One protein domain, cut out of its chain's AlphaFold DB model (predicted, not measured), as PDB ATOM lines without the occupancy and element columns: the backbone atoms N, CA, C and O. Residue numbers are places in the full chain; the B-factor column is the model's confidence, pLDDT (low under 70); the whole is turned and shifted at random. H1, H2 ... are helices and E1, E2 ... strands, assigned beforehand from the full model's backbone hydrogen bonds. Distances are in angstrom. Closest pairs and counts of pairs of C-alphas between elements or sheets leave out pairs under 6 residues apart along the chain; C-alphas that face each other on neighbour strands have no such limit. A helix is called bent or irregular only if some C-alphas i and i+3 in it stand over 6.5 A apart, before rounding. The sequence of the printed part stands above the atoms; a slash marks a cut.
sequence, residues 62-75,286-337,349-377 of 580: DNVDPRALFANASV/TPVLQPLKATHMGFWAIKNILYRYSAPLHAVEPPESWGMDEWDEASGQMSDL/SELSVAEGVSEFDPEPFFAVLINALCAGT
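What this domain is: This is residues 62 to 75, 286 to 337 and 349 to 377 of the 580 residues of an uncharacterized protein of Halorubrum sp. SS7 (UniProt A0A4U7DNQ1). The model is a long rod: at one end H3 lies side by side with the first half of the long helix H1, and at the other end a small two-stranded ribbon of E1 and E2 leads to the short helix H2. Residues 62 to 75, with no named element, make a separate piece at the H1 and H3 end. The printed part has 95 residues, mostly helix, in the order H1, E1, H2, E2, H3; E1 and E2 are antiparallel. It is extended, with a radius of gyration of the C-alphas of 21.6 A and spans of 63 by 27 by 19 A.

How they stand to each other: H1, residues 286 to 310, touches H3, residues 363 to 376, with its residues 287 to 298 alone; the closest C-alphas, of Val 288 and Gly 376, are 5.6 A apart. They run opposite ways at a shallow tilt of 18 degrees. E1, residues 314 to 317, and E2, residues 350 to 353, are antiparallel neighbours at 150 degrees, with N 315 and O 352 at 2.8 A and N 350 and O 317 at 3.2 A, within hydrogen-bond range. H2, residues 324 to 333, is apart from H1 and H3. Every O i to N i+4 pair is within hydrogen-bond range in H2 and H3, and 19 of 21 in H1.

Where its parts are: H1 begins at C-alpha 286 (144.595, 133.486, 95.501) and is 36.4 A long; it is irregular, with C-alphas 287 and 290 7.7 A apart. E1 is 9.7 A, H2 14.4 A and E2 9.8 A long. H3, 19.9 A long, ends at C-alpha 376 (137.032, 135.327, 100.291).

The domain as a whole: The C-alphas farthest apart, of Ser 321 and Thr 377, are 64.8 A apart. Residues 76 to 285 and 338 to 348 are not printed; the C-alpha gaps are 9.4 A and 13.4 A. Of the links printed whole, none is long. The mean pLDDT of the printed part is 76.0; residues 62 to 71, 310, 312, 334 to 337 and 354 to 359 are under 70.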
ATOM      1  N   ASP A  62     152.168 118.757 100.947       55.66
ATOM      2  CA  ASP A  62     152.052 118.483 102.383       55.66
ATOM      3  C   ASP A  62     153.067 119.268 103.238       55.66
ATOM      4  O   ASP A  62     152.989 119.270 104.472       55.66
ATOM      5  N   ASN A  63     154.016 119.976 102.611       56.22
ATOM      6  CA  ASN A  63     154.998 120.793 103.321       56.22
ATOM      7  C   ASN A  63     154.367 122.106 103.801       56.22
ATOM      8  O   ASN A  63     154.483 123.156 103.167       56.22
ATOM      9  N   VAL A  64     153.755 122.074 104.986       53.38
ATOM     10  CA  VAL A  64     153.314 123.285 105.694       53.38
ATOM     11  C   VAL A  64     154.527 123.964 106.344       53.38
ATOM     12  O   VAL A  64     154.730 123.899 107.557       53.38
ATOM     13  N   ASP A  65     155.378 124.611 105.542       53.50
ATOM     14  CA  ASP A  65     156.356 125.564 106.078       53.50
ATOM     15  C   ASP A  65     155.601 126.843 106.491       53.50
ATOM     16  O   ASP A  65     155.036 127.530 105.636       53.50
ATOM     17  N   PRO A  66     155.590 127.227 107.781       55.69
ATOM     18  CA  PRO A  66     154.911 128.440 108.227       55.69
ATOM     19  C   PRO A  66     155.465 129.726 107.591       55.69
ATOM     20  O   PRO A  66     154.790 130.754 107.624       55.69
ATOM     21  N   ARG A  67     156.668 129.701 107.001       51.88
ATOM     22  CA  ARG A  67     157.193 130.810 106.185       51.88
ATOM     23  C   ARG A  67     156.643 130.804 104.760       51.88
ATOM     24  O   ARG A  67     156.502 131.873 104.176       51.88
ATOM     25  N   ALA A  68     156.301 129.632 104.224       52.56
ATOM     26  CA  ALA A  68     155.655 129.486 102.923       52.56
ATOM     27  C   ALA A  68     154.171 129.885 102.945       52.56
ATOM     28  O   ALA A  68     153.631 130.194 101.891       52.56
ATOM     29  N   LEU A  69     153.535 129.974 104.122       55.25
ATOM     30  CA  LEU A  69     152.186 130.548 104.272       55.25
ATOM     31  C   LEU A  69     152.086 132.005 103.786       55.25
ATOM     32  O   LEU A  69     150.990 132.460 103.475       55.25
ATOM     33  N   PHE A  70     153.213 132.724 103.734       59.00
ATOM     34  CA  PHE A  70     153.308 134.110 103.263       59.00
ATOM     35  C   PHE A  70     153.961 134.235 101.880       59.00
ATOM     36  O   PHE A  70     154.237 135.350 101.441       59.00
ATOM     37  N   ALA A  71     154.285 133.115 101.227       64.31
ATOM     38  CA  ALA A  71     154.788 133.146  99.862       64.31
ATOM     39  C   ALA A  71     153.618 133.339  98.891       64.31
ATOM     40  O   ALA A  71     152.514 132.856  99.149       64.31
ATOM     41  N   ASN A  72     153.876 134.029  97.779       71.69
ATOM     42  CA  ASN A  72     152.916 134.111  96.685       71.69
ATOM     43  C   ASN A  72     152.636 132.697  96.161       71.69
ATOM     44  O   ASN A  72     153.549 131.870  96.092       71.69
ATOM     45  N   ALA A  73     151.372 132.429  95.852       79.06
ATOM     46  CA  ALA A  73     150.957 131.172  95.254       79.06
ATOM     47  C   ALA A  73     151.524 131.059  93.840       79.06
ATOM     48  O   ALA A  73     151.408 132.023  93.083       79.06
ATOM     49  N   SER A  74     152.081 129.899  93.487       84.75
ATOM     50  CA  SER A  74     152.432 129.634  92.094       84.75
ATOM     51  C   SER A  74     151.181 129.344  91.271       84.75
ATOM     52  O   SER A  74     150.175 128.829  91.778       84.75
ATOM     53  N   VAL A  75     151.233 129.645  89.975       85.31
ATOM     54  CA  VAL A  75     150.126 129.367  89.041       85.31
ATOM     55  C   VAL A  75     149.818 127.868  89.009       85.31
ATOM     56  O   VAL A  75     148.654 127.455  88.993       85.31
ATOM     57  N   THR A 286     143.527 132.983  94.626       89.88
ATOM     58  CA  THR A 286     144.595 133.486  95.501       89.88
ATOM     59  C   THR A 286     144.113 133.850  96.912       89.88
ATOM     60  O   THR A 286     144.684 133.321  97.874       89.88
ATOM     61  N   PRO A 287     143.038 134.649  97.108       88.50
ATOM     62  CA  PRO A 287     142.575 135.007  98.454       88.50
ATOM     63  C   PRO A 287     142.039 133.812  99.259       88.50
ATOM     64  O   PRO A 287     142.041 133.840 100.491       88.50
ATOM     65  N   VAL A 288     141.603 132.746  98.582       90.50
ATOM     66  CA  VAL A 288     141.001 131.555  99.201       90.50
ATOM     67  C   VAL A 288     141.884 130.314  99.175       90.50
ATOM     68  O   VAL A 288     141.473 129.249  99.642       90.50
ATOM     69  N   LEU A 289     143.125 130.442  98.718       89.56
ATOM     70  CA  LEU A 289     144.025 129.311  98.560       89.56
ATOM     71  C   LEU A 289     144.293 128.587  99.883       89.56
ATOM     72  O   LEU A 289     144.273 127.361  99.932       89.56
ATOM     73  N   GLN A 290     144.515 129.323 100.974       88.06
ATOM     74  CA  GLN A 290     144.806 128.710 102.277       88.06
ATOM     75  C   GLN A 290     143.598 127.934 102.838       88.06
ATOM     76  O   GLN A 290     143.767 126.773 103.222       88.06
ATOM     77  N   PRO A 291     142.366 128.488 102.835       89.19
ATOM     78  CA  PRO A 291     141.171 127.697 103.111       89.19
ATOM     79  C   PRO A 291     140.994 126.484 102.183       89.19
ATOM     80  O   PRO A 291     140.625 125.416 102.671       89.19
ATOM     81  N   LEU A 292     141.292 126.593 100.879       88.44
ATOM     82  CA  LEU A 292     141.212 125.463  99.937       88.44
ATOM     83  C   LEU A 292     142.200 124.344 100.295       88.44
ATOM     84  O   LEU A 292     141.801 123.179 100.368       88.44
ATOM     85  N   LYS A 293     143.455 124.700 100.599       87.62
ATOM     86  CA  LYS A 293     144.494 123.784 101.095       87.62
ATOM     87  C   LYS A 293     144.033 123.050 102.347       87.62
ATOM     88  O   LYS A 293     144.038 121.820 102.391       87.62
ATOM     89  N   ALA A 294     143.580 123.809 103.345       86.75
ATOM     90  CA  ALA A 294     143.112 123.264 104.613       86.75
ATOM     91  C   ALA A 294     141.897 122.345 104.431       86.75
ATOM     92  O   ALA A 294     141.812 121.308 105.083       86.75
ATOM     93  N   THR A 295     140.986 122.689 103.519       86.06
ATOM     94  CA  THR A 295     139.808 121.867 103.220       86.06
ATOM     95  C   THR A 295     140.206 120.556 102.540       86.06
ATOM     96  O   THR A 295     139.729 119.496 102.940       86.06
ATOM     97  N   HIS A 296     141.123 120.593 101.567       85.44
ATOM     98  CA  HIS A 296     141.633 119.388 100.904       85.44
ATOM     99  C   HIS A 296     142.344 118.450 101.898       85.44
ATOM    100  O   HIS A 296     142.021 117.263 101.974       85.44
ATOM    101  N   MET A 297     143.229 118.994 102.742       84.00
ATOM    102  CA  MET A 297     143.874 118.237 103.827       84.00
ATOM    103  C   MET A 297     142.857 117.709 104.846       84.00
ATOM    104  O   MET A 297     142.988 116.587 105.335       84.00
ATOM    105  N   GLY A 298     141.821 118.492 105.147       84.00
ATOM    106  CA  GLY A 298     140.715 118.074 105.998       84.00
ATOM    107  C   GLY A 298     139.999 116.850 105.431       84.00
ATOM    108  O   GLY A 298     139.758 115.895 106.168       84.00
ATOM    109  N   PHE A 299     139.670 116.848 104.135       83.31
ATOM    110  CA  PHE A 299     138.998 115.713 103.494       83.31
ATOM    111  C   PHE A 299     139.882 114.467 103.502       83.31
ATOM    112  O   PHE A 299     139.406 113.372 103.812       83.31
ATOM    113  N   TRP A 300     141.183 114.635 103.256       84.31
ATOM    114  CA  TRP A 300     142.156 113.556 103.405       84.31
ATOM    115  C   TRP A 300     142.197 113.015 104.845       84.31
ATOM    116  O   TRP A 300     142.182 111.799 105.057       84.31
ATOM    117  N   ALA A 301     142.180 113.890 105.854       82.12
ATOM    118  CA  ALA A 301     142.166 113.488 107.256       82.12
ATOM    119  C   ALA A 301     140.871 112.745 107.629       82.12
ATOM    120  O   ALA A 301     140.949 111.686 108.252       82.12
ATOM    121  N   ILE A 302     139.700 113.233 107.198       82.62
ATOM    122  CA  ILE A 302     138.414 112.539 107.386       82.62
ATOM    123  C   ILE A 302     138.459 111.157 106.743       82.62
ATOM    124  O   ILE A 302     138.097 110.186 107.400       82.62
ATOM    125  N   LYS A 303     138.931 111.042 105.496       81.81
ATOM    126  CA  LYS A 303     139.062 109.750 104.805       81.81
ATOM    127  C   LYS A 303     139.880 108.761 105.639       81.81
ATOM    128  O   LYS A 303     139.457 107.625 105.828       81.81
ATOM    129  N   ASN A 304     141.017 109.197 106.180       78.31
ATOM    130  CA  ASN A 304     141.863 108.362 107.036       78.31
ATOM    131  C   ASN A 304     141.195 108.003 108.370       78.31
ATOM    132  O   ASN A 304     141.337 106.876 108.844       78.31
ATOM    133  N   ILE A 305     140.473 108.945 108.978       78.19
ATOM    134  CA  ILE A 305     139.712 108.707 110.207       78.19
ATOM    135  C   ILE A 305     138.617 107.670 109.941       78.19
ATOM    136  O   ILE A 305     138.573 106.663 110.640       78.19
ATOM    137  N   LEU A 306     137.799 107.857 108.903       78.06
ATOM    138  CA  LEU A 306     136.755 106.915 108.491       78.06
ATOM    139  C   LEU A 306     137.328 105.530 108.198       78.06
ATOM    140  O   LEU A 306     136.782 104.539 108.676       78.06
ATOM    141  N   TYR A 307     138.460 105.460 107.494       75.38
ATOM    142  CA  TYR A 307     139.146 104.199 107.234       75.38
ATOM    143  C   TYR A 307     139.536 103.489 108.537       75.38
ATOM    144  O   TYR A 307     139.200 102.321 108.728       75.38
ATOM    145  N   ARG A 308     140.147 104.206 109.489       71.19
ATOM    146  CA  ARG A 308     140.513 103.657 110.809       71.19
ATOM    147  C   ARG A 308     139.303 103.296 111.673       71.19
ATOM    148  O   ARG A 308     139.402 102.367 112.466       71.19
ATOM    149  N   TYR A 309     138.183 104.004 111.532       71.88
ATOM    150  CA  TYR A 309     136.923 103.642 112.183       71.88
ATOM    151  C   TYR A 309     136.314 102.372 111.580       71.88
ATOM    152  O   TYR A 309     135.806 101.536 112.321       71.88
ATOM    153  N   SER A 310     136.378 102.209 110.254       69.56
ATOM    154  CA  SER A 310     135.860 101.018 109.567       69.56
ATOM    155  C   SER A 310     136.731  99.774 109.761       69.56
ATOM    156  O   SER A 310     136.206  98.667 109.813       69.56
ATOM    157  N   ALA A 311     138.044  99.960 109.902       70.44
ATOM    158  CA  ALA A 311     139.032  98.905 110.076       70.44
ATOM    159  C   ALA A 311     139.929  99.256 111.275       70.44
ATOM    160  O   ALA A 311     141.051  99.746 111.093       70.44
ATOM    161  N   PRO A 312     139.437  99.071 112.514       69.19
ATOM    162  CA  PRO A 312     140.219  99.409 113.686       69.19
ATOM    163  C   PRO A 312     141.472  98.534 113.758       69.19
ATOM    164  O   PRO A 312     141.521  97.411 113.247       69.19
ATOM    165  N   LEU A 313     142.516  99.064 114.396       70.25
ATOM    166  CA  LEU A 313     143.739  98.305 114.593       70.25
ATOM    167  C   LEU A 313     143.478  97.229 115.648       70.25
ATOM    168  O   LEU A 313     143.333  97.511 116.839       70.25
ATOM    169  N   HIS A 314     143.419  95.992 115.181       73.56
ATOM    170  CA  HIS A 314     143.283  94.822 116.021       73.56
ATOM    171  C   HIS A 314     144.675  94.353 116.443       73.56
ATOM    172  O   HIS A 314     145.515  94.044 115.599       73.56
ATOM    173  N   ALA A 315     144.925  94.306 117.746       73.62
ATOM    174  CA  ALA A 315     146.140  93.752 118.317       73.62
ATOM    175  C   ALA A 315     145.790  92.452 119.043       73.62
ATOM    176  O   ALA A 315     145.032  92.445 120.016       73.62
ATOM    177  N   VAL A 316     146.335  91.343 118.550       73.19
ATOM    178  CA  VAL A 316     146.183  90.039 119.194       73.19
ATOM    179  C   VAL A 316     147.348  89.831 120.151       73.19
ATOM    180  O   VAL A 316     148.507  89.791 119.736       73.19
ATOM    181  N   GLU A 317     147.041  89.704 121.437       78.88
ATOM    182  CA  GLU A 317     148.028  89.376 122.458       78.88
ATOM    183  C   GLU A 317     148.174  87.845 122.541       78.88
ATOM    184  O   GLU A 317     147.189  87.141 122.809       78.88
ATOM    185  N   PRO A 318     149.374  87.290 122.280       77.75
ATOM    186  CA  PRO A 318     149.598  85.856 122.389       77.75
ATOM    187  C   PRO A 318     149.614  85.430 123.864       77.75
ATOM    188  O   PRO A 318     150.150  86.146 124.714       77.75
ATOM    189  N   PRO A 319     149.127  84.229 124.198       79.81
ATOM    190  CA  PRO A 319     149.340  83.664 125.521       79.81
ATOM    191  C   PRO A 319     150.830  83.383 125.763       79.81
ATOM    192  O   PRO A 319     151.551  82.924 124.874       79.81
ATOM    193  N   GLU A 320     151.283  83.557 127.009       77.06
ATOM    194  CA  GLU A 320     152.682  83.336 127.430       77.06
ATOM    195  C   GLU A 320     153.210  81.911 127.151       77.06
ATOM    196  O   GLU A 320     154.412  81.659 127.230       77.06
ATOM    197  N   SER A 321     152.320  80.960 126.858       77.31
ATOM    198  CA  SER A 321     152.648  79.564 126.572       77.31
ATOM    199  C   SER A 321     153.080  79.287 125.131       77.31
ATOM    200  O   SER A 321     153.505  78.162 124.875       77.31
ATOM    201  N   TRP A 322     152.944  80.245 124.206       81.81
ATOM    202  CA  TRP A 322     153.266  80.010 122.795       81.81
ATOM    203  C   TRP A 322     154.769  79.916 122.521       81.81
ATOM    204  O   TRP A 322     155.569  80.735 122.982       81.81
ATOM    205  N   GLY A 323     155.148  78.910 121.733       80.62
ATOM    206  CA  GLY A 323     156.471  78.812 121.112       80.62
ATOM    207  C   GLY A 323     156.575  79.618 119.810       80.62
ATOM    208  O   GLY A 323     155.578  80.093 119.278       80.62
ATOM    209  N   MET A 324     157.790  79.734 119.256       77.69
ATOM    210  CA  MET A 324     158.024  80.419 117.968       77.69
ATOM    211  C   MET A 324     157.229  79.802 116.807       77.69
ATOM    212  O   MET A 324     156.703  80.538 115.985       77.69
ATOM    213  N   ASP A 325     157.077  78.475 116.776       80.62
ATOM    214  CA  ASP A 325     156.342  77.790 115.703       80.62
ATOM    215  C   ASP A 325     154.831  78.111 115.735       80.62
ATOM    216  O   ASP A 325     154.202  78.275 114.694       80.62
ATOM    217  N   GLU A 326     154.249  78.242 116.934       77.88
ATOM    218  CA  GLU A 326     152.832  78.589 117.133       77.88
ATOM    219  C   GLU A 326     152.573  80.074 116.837       77.88
ATOM    220  O   GLU A 326     151.521  80.435 116.312       77.88
ATOM    221  N   TRP A 327     153.556  80.932 117.127       77.81
ATOM    222  CA  TRP A 327     153.535  82.350 116.774       77.81
ATOM    223  C   TRP A 327     153.568  82.569 115.258       77.81
ATOM    224  O   TRP A 327     152.786  83.368 114.747       77.81
ATOM    225  N   ASP A 328     154.424  81.848 114.533       79.88
ATOM    226  CA  ASP A 328     154.534  81.976 113.076       79.88
ATOM    227  C   ASP A 328     153.262  81.476 112.362       79.88
ATOM    228  O   ASP A 328     152.797  82.105 111.407       79.88
ATOM    229  N   GLU A 329     152.643  80.394 112.854       75.62
ATOM    230  CA  GLU A 329     151.358  79.900 112.338       75.62
ATOM    231  C   GLU A 329     150.208  80.883 112.620       75.62
ATOM    232  O   GLU A 329     149.408  81.169 111.726       75.62
ATOM    233  N   ALA A 330     150.151  81.454 113.828       70.88
ATOM    234  CA  ALA A 330     149.148  82.453 114.194       70.88
ATOM    235  C   ALA A 330     149.332  83.772 113.423       70.88
ATOM    236  O   ALA A 330     148.363  84.317 112.900       70.88
ATOM    237  N   SER A 331     150.568  84.257 113.275       74.44
ATOM    238  CA  SER A 331     150.874  85.487 112.535       74.44
ATOM    239  C   SER A 331     150.500  85.380 111.055       74.44
ATOM    240  O   SER A 331     150.070  86.373 110.472       74.44
ATOM    241  N   GLY A 332     150.635  84.193 110.453       72.62
ATOM    242  CA  GLY A 332     150.204  83.943 109.076       72.62
ATOM    243  C   GLY A 332     148.681  83.912 108.897       72.62
ATOM    244  O   GLY A 332     148.196  84.215 107.814       72.62
ATOM    245  N   GLN A 333     147.922  83.576 109.946       70.06
ATOM    246  CA  GLN A 333     146.449  83.577 109.926       70.06
ATOM    247  C   GLN A 333     145.843  84.941 110.299       70.06
ATOM    248  O   GLN A 333     144.668  85.178 110.031       70.06
ATOM    249  N   MET A 334     146.629  85.833 110.910       69.69
ATOM    250  CA  MET A 334     146.180  87.127 111.444       69.69
ATOM    251  C   MET A 334     146.586  88.341 110.599       69.69
ATOM    252  O   MET A 334     146.245  89.459 110.982       69.69
ATOM    253  N   SER A 335     147.293  88.167 109.474       66.44
ATOM    254  CA  SER A 335     147.795  89.294 108.663       66.44
ATOM    255  C   SER A 335     146.693  90.237 108.169       66.44
ATOM    256  O   SER A 335     146.954  91.423 107.993       66.44
ATOM    257  N   ASP A 336     145.461  89.732 108.037       65.44
ATOM    258  CA  ASP A 336     144.327  90.449 107.441       65.44
ATOM    259  C   ASP A 336     143.175  90.660 108.440       65.44
ATOM    260  O   ASP A 336     142.033  90.919 108.055       65.44
ATOM    261  N   LEU A 337     143.452  90.549 109.744       67.81
ATOM    262  CA  LEU A 337     142.415  90.577 110.782       67.81
ATOM    263  C   LEU A 337     141.592  91.879 110.769       67.81
ATOM    264  O   LEU A 337     140.419  91.865 111.120       67.81
ATOM    265  N   SER A 349     144.485  83.262 122.993       75.69
ATOM    266  CA  SER A 349     144.797  84.634 122.577       75.69
ATOM    267  C   SER A 349     143.691  85.614 122.973       75.69
ATOM    268  O   SER A 349     142.508  85.258 122.983       75.69
ATOM    269  N   GLU A 350     144.082  86.842 123.312       75.50
ATOM    270  CA  GLU A 350     143.153  87.937 123.596       75.50
ATOM    271  C   GLU A 350     143.196  88.954 122.456       75.50
ATOM    272  O   GLU A 350     144.263  89.354 121.990       75.50
ATOM    273  N   LEU A 351     142.019  89.363 121.986       74.06
ATOM    274  CA  LEU A 351     141.889  90.428 121.004       74.06
ATOM    275  C   LEU A 351     141.707  91.746 121.744       74.06
ATOM    276  O   LEU A 351     140.672  91.982 122.368       74.06
ATOM    277  N   SER A 352     142.706  92.609 121.640       73.88
ATOM    278  CA  SER A 352     142.587  94.003 122.034       73.88
ATOM    279  C   SER A 352     142.324  94.838 120.786       73.88
ATOM    280  O   SER A 352     142.995  94.711 119.763       73.88
ATOM    281  N   VAL A 353     141.307  95.687 120.844       71.06
ATOM    282  CA  VAL A 353     141.137  96.743 119.849       71.06
ATOM    283  C   VAL A 353     141.885  97.939 120.404       71.06
ATOM    284  O   VAL A 353     141.586  98.376 121.519       71.06
ATOM    285  N   ALA A 354     142.877  98.446 119.672       66.56
ATOM    286  CA  ALA A 354     143.493  99.707 120.053       66.56
ATOM    287  C   ALA A 354     142.378 100.760 120.080       66.56
ATOM    288  O   ALA A 354     141.718 100.976 119.065       66.56
ATOM    289  N   GLU A 355     142.118 101.334 121.256       58.66
ATOM    290  CA  GLU A 355     140.983 102.224 121.499       58.66
ATOM    291  C   GLU A 355     141.020 103.371 120.477       58.66
ATOM    292  O   GLU A 355     141.894 104.243 120.515       58.66
ATOM    293  N   GLY A 356     140.115 103.319 119.496       56.84
ATOM    294  CA  GLY A 356     139.951 104.379 118.515       56.84
ATOM    295  C   GLY A 356     139.549 105.648 119.252       56.84
ATOM    296  O   GLY A 356     138.642 105.624 120.083       56.84
ATOM    297  N   VAL A 357     140.255 106.748 118.992       56.47
ATOM    298  CA  VAL A 357     139.952 108.042 119.607       56.47
ATOM    299  C   VAL A 357     138.487 108.379 119.323       56.47
ATOM    300  O   VAL A 357     138.087 108.381 118.162       56.47
ATOM    301  N   SER A 358     137.735 108.620 120.402       56.50
ATOM    302  CA  SER A 358     136.315 108.999 120.497       56.50
ATOM    303  C   SER A 358     135.775 109.848 119.345       56.50
ATOM    304  O   SER A 358     136.528 110.666 118.822       56.50
ATOM    305  N   GLU A 359     134.467 109.711 119.061       65.25
ATOM    306  CA  GLU A 359     133.625 110.555 118.184       65.25
ATOM    307  C   GLU A 359     134.274 111.907 117.850       65.25
ATOM    308  O   GLU A 359     134.143 112.887 118.585       65.25
ATOM    309  N   PHE A 360     135.034 111.945 116.755       71.62
ATOM    310  CA  PHE A 360     135.522 113.199 116.204       71.62
ATOM    311  C   PHE A 360     134.420 113.738 115.309       71.62
ATOM    312  O   PHE A 360     134.115 113.128 114.287       71.62
ATOM    313  N   ASP A 361     133.829 114.860 115.705       78.81
ATOM    314  CA  ASP A 361     132.915 115.613 114.858       78.81
ATOM    315  C   ASP A 361     133.723 116.601 113.992       78.81
ATOM    316  O   ASP A 361     134.249 117.591 114.519       78.81
ATOM    317  N   PRO A 362     133.890 116.341 112.679       80.69
ATOM    318  CA  PRO A 362     134.611 117.244 111.791       80.69
ATOM    319  C   PRO A 362     133.809 118.500 111.426       80.69
ATOM    320  O   PRO A 362     134.409 119.486 110.984       80.69
ATOM    321  N   GLU A 363     132.482 118.485 111.574       83.44
ATOM    322  CA  GLU A 363     131.590 119.502 111.013       83.44
ATOM    323  C   GLU A 363     131.940 120.932 111.467       83.44
ATOM    324  O   GLU A 363     132.065 121.809 110.604       83.44
ATOM    325  N   PRO A 364     132.218 121.209 112.761       85.50
ATOM    326  CA  PRO A 364     132.541 122.560 113.211       85.50
ATOM    327  C   PRO A 364     133.810 123.127 112.564       85.50
ATOM    328  O   PRO A 364     133.894 124.329 112.320       85.50
ATOM    329  N   PHE A 365     134.800 122.279 112.272       83.19
ATOM    330  CA  PHE A 365     136.059 122.708 111.661       83.19
ATOM    331  C   PHE A 365     135.870 123.042 110.181       83.19
ATOM    332  O   PHE A 365     136.346 124.081 109.717       83.19
ATOM    333  N   PHE A 366     135.119 122.210 109.459       83.19
ATOM    334  CA  PHE A 366     134.791 122.457 108.056       83.19
ATOM    335  C   PHE A 366     133.882 123.663 107.879       83.19
ATOM    336  O   PHE A 366     134.119 124.465 106.981       83.19
ATOM    337  N   ALA A 367     132.914 123.864 108.773       85.50
ATOM    338  CA  ALA A 367     132.052 125.035 108.730       85.50
ATOM    339  C   ALA A 367     132.859 126.344 108.800       85.50
ATOM    340  O   ALA A 367     132.546 127.290 108.080       85.50
ATOM    341  N   VAL A 368     133.922 126.410 109.614       87.88
ATOM    342  CA  VAL A 368     134.805 127.592 109.656       87.88
ATOM    343  C   VAL A 368     135.570 127.771 108.344       87.88
ATOM    344  O   VAL A 368     135.664 128.897 107.857       87.88
ATOM    345  N   LEU A 369     136.091 126.689 107.759       87.19
ATOM    346  CA  LEU A 369     136.813 126.751 106.484       87.19
ATOM    347  C   LEU A 369     135.901 127.178 105.331       87.19
ATOM    348  O   LEU A 369     136.276 128.048 104.552       87.19
ATOM    349  N   ILE A 370     134.686 126.636 105.266       86.75
ATOM    350  CA  ILE A 370     133.690 126.986 104.250       86.75
ATOM    351  C   ILE A 370     133.242 128.434 104.423       86.75
ATOM    352  O   ILE A 370     133.186 129.171 103.447       86.75
ATOM    353  N   ASN A 371     133.034 128.901 105.656       88.44
ATOM    354  CA  ASN A 371     132.752 130.316 105.898       88.44
ATOM    355  C   ASN A 371     133.915 131.222 105.460       88.44
ATOM    356  O   ASN A 371     133.669 132.309 104.949       88.44
ATOM    357  N   ALA A 372     135.170 130.794 105.633       88.19
ATOM    358  CA  ALA A 372     136.330 131.535 105.137       88.19
ATOM    359  C   ALA A 372     136.399 131.539 103.598       88.19
ATOM    360  O   ALA A 372     136.717 132.574 103.015       88.19
ATOM    361  N   LEU A 373     136.043 130.426 102.944       88.56
ATOM    362  CA  LEU A 373     135.891 130.353 101.486       88.56
ATOM    363  C   LEU A 373     134.800 131.311 100.996       88.56
ATOM    364  O   LEU A 373     135.058 132.113 100.105       88.56
ATOM    365  N   CYS A 374     133.616 131.284 101.612       88.31
ATOM    366  CA  CYS A 374     132.512 132.201 101.317       88.31
ATOM    367  C   CYS A 374     132.849 133.666 101.611       88.31
ATOM    368  O   CYS A 374     132.270 134.550 101.007       88.31
ATOM    369  N   ALA A 375     133.744 133.949 102.559       87.31
ATOM    370  CA  ALA A 375     134.157 135.319 102.856       87.31
ATOM    371  C   ALA A 375     135.185 135.854 101.848       87.31
ATOM    372  O   ALA A 375     135.216 137.054 101.591       87.31
ATOM    373  N   GLY A 376     136.044 134.979 101.316       84.69
ATOM    374  CA  GLY A 376     137.032 135.327 100.291       84.69
ATOM    375  C   GLY A 376     136.520 135.188  98.857       84.69
ATOM    376  O   GLY A 376     137.246 135.513  97.923       84.69
ATOM    377  N   THR A 377     135.294 134.699  98.670       87.12
ATOM    378  CA  THR A 377     134.632 134.574  97.368       87.12
ATOM    379  C   THR A 377     133.252 135.212  97.420       87.12
ATOM    380  O   THR A 377     132.740 135.551  98.475       87.12
TER     381      THR A 377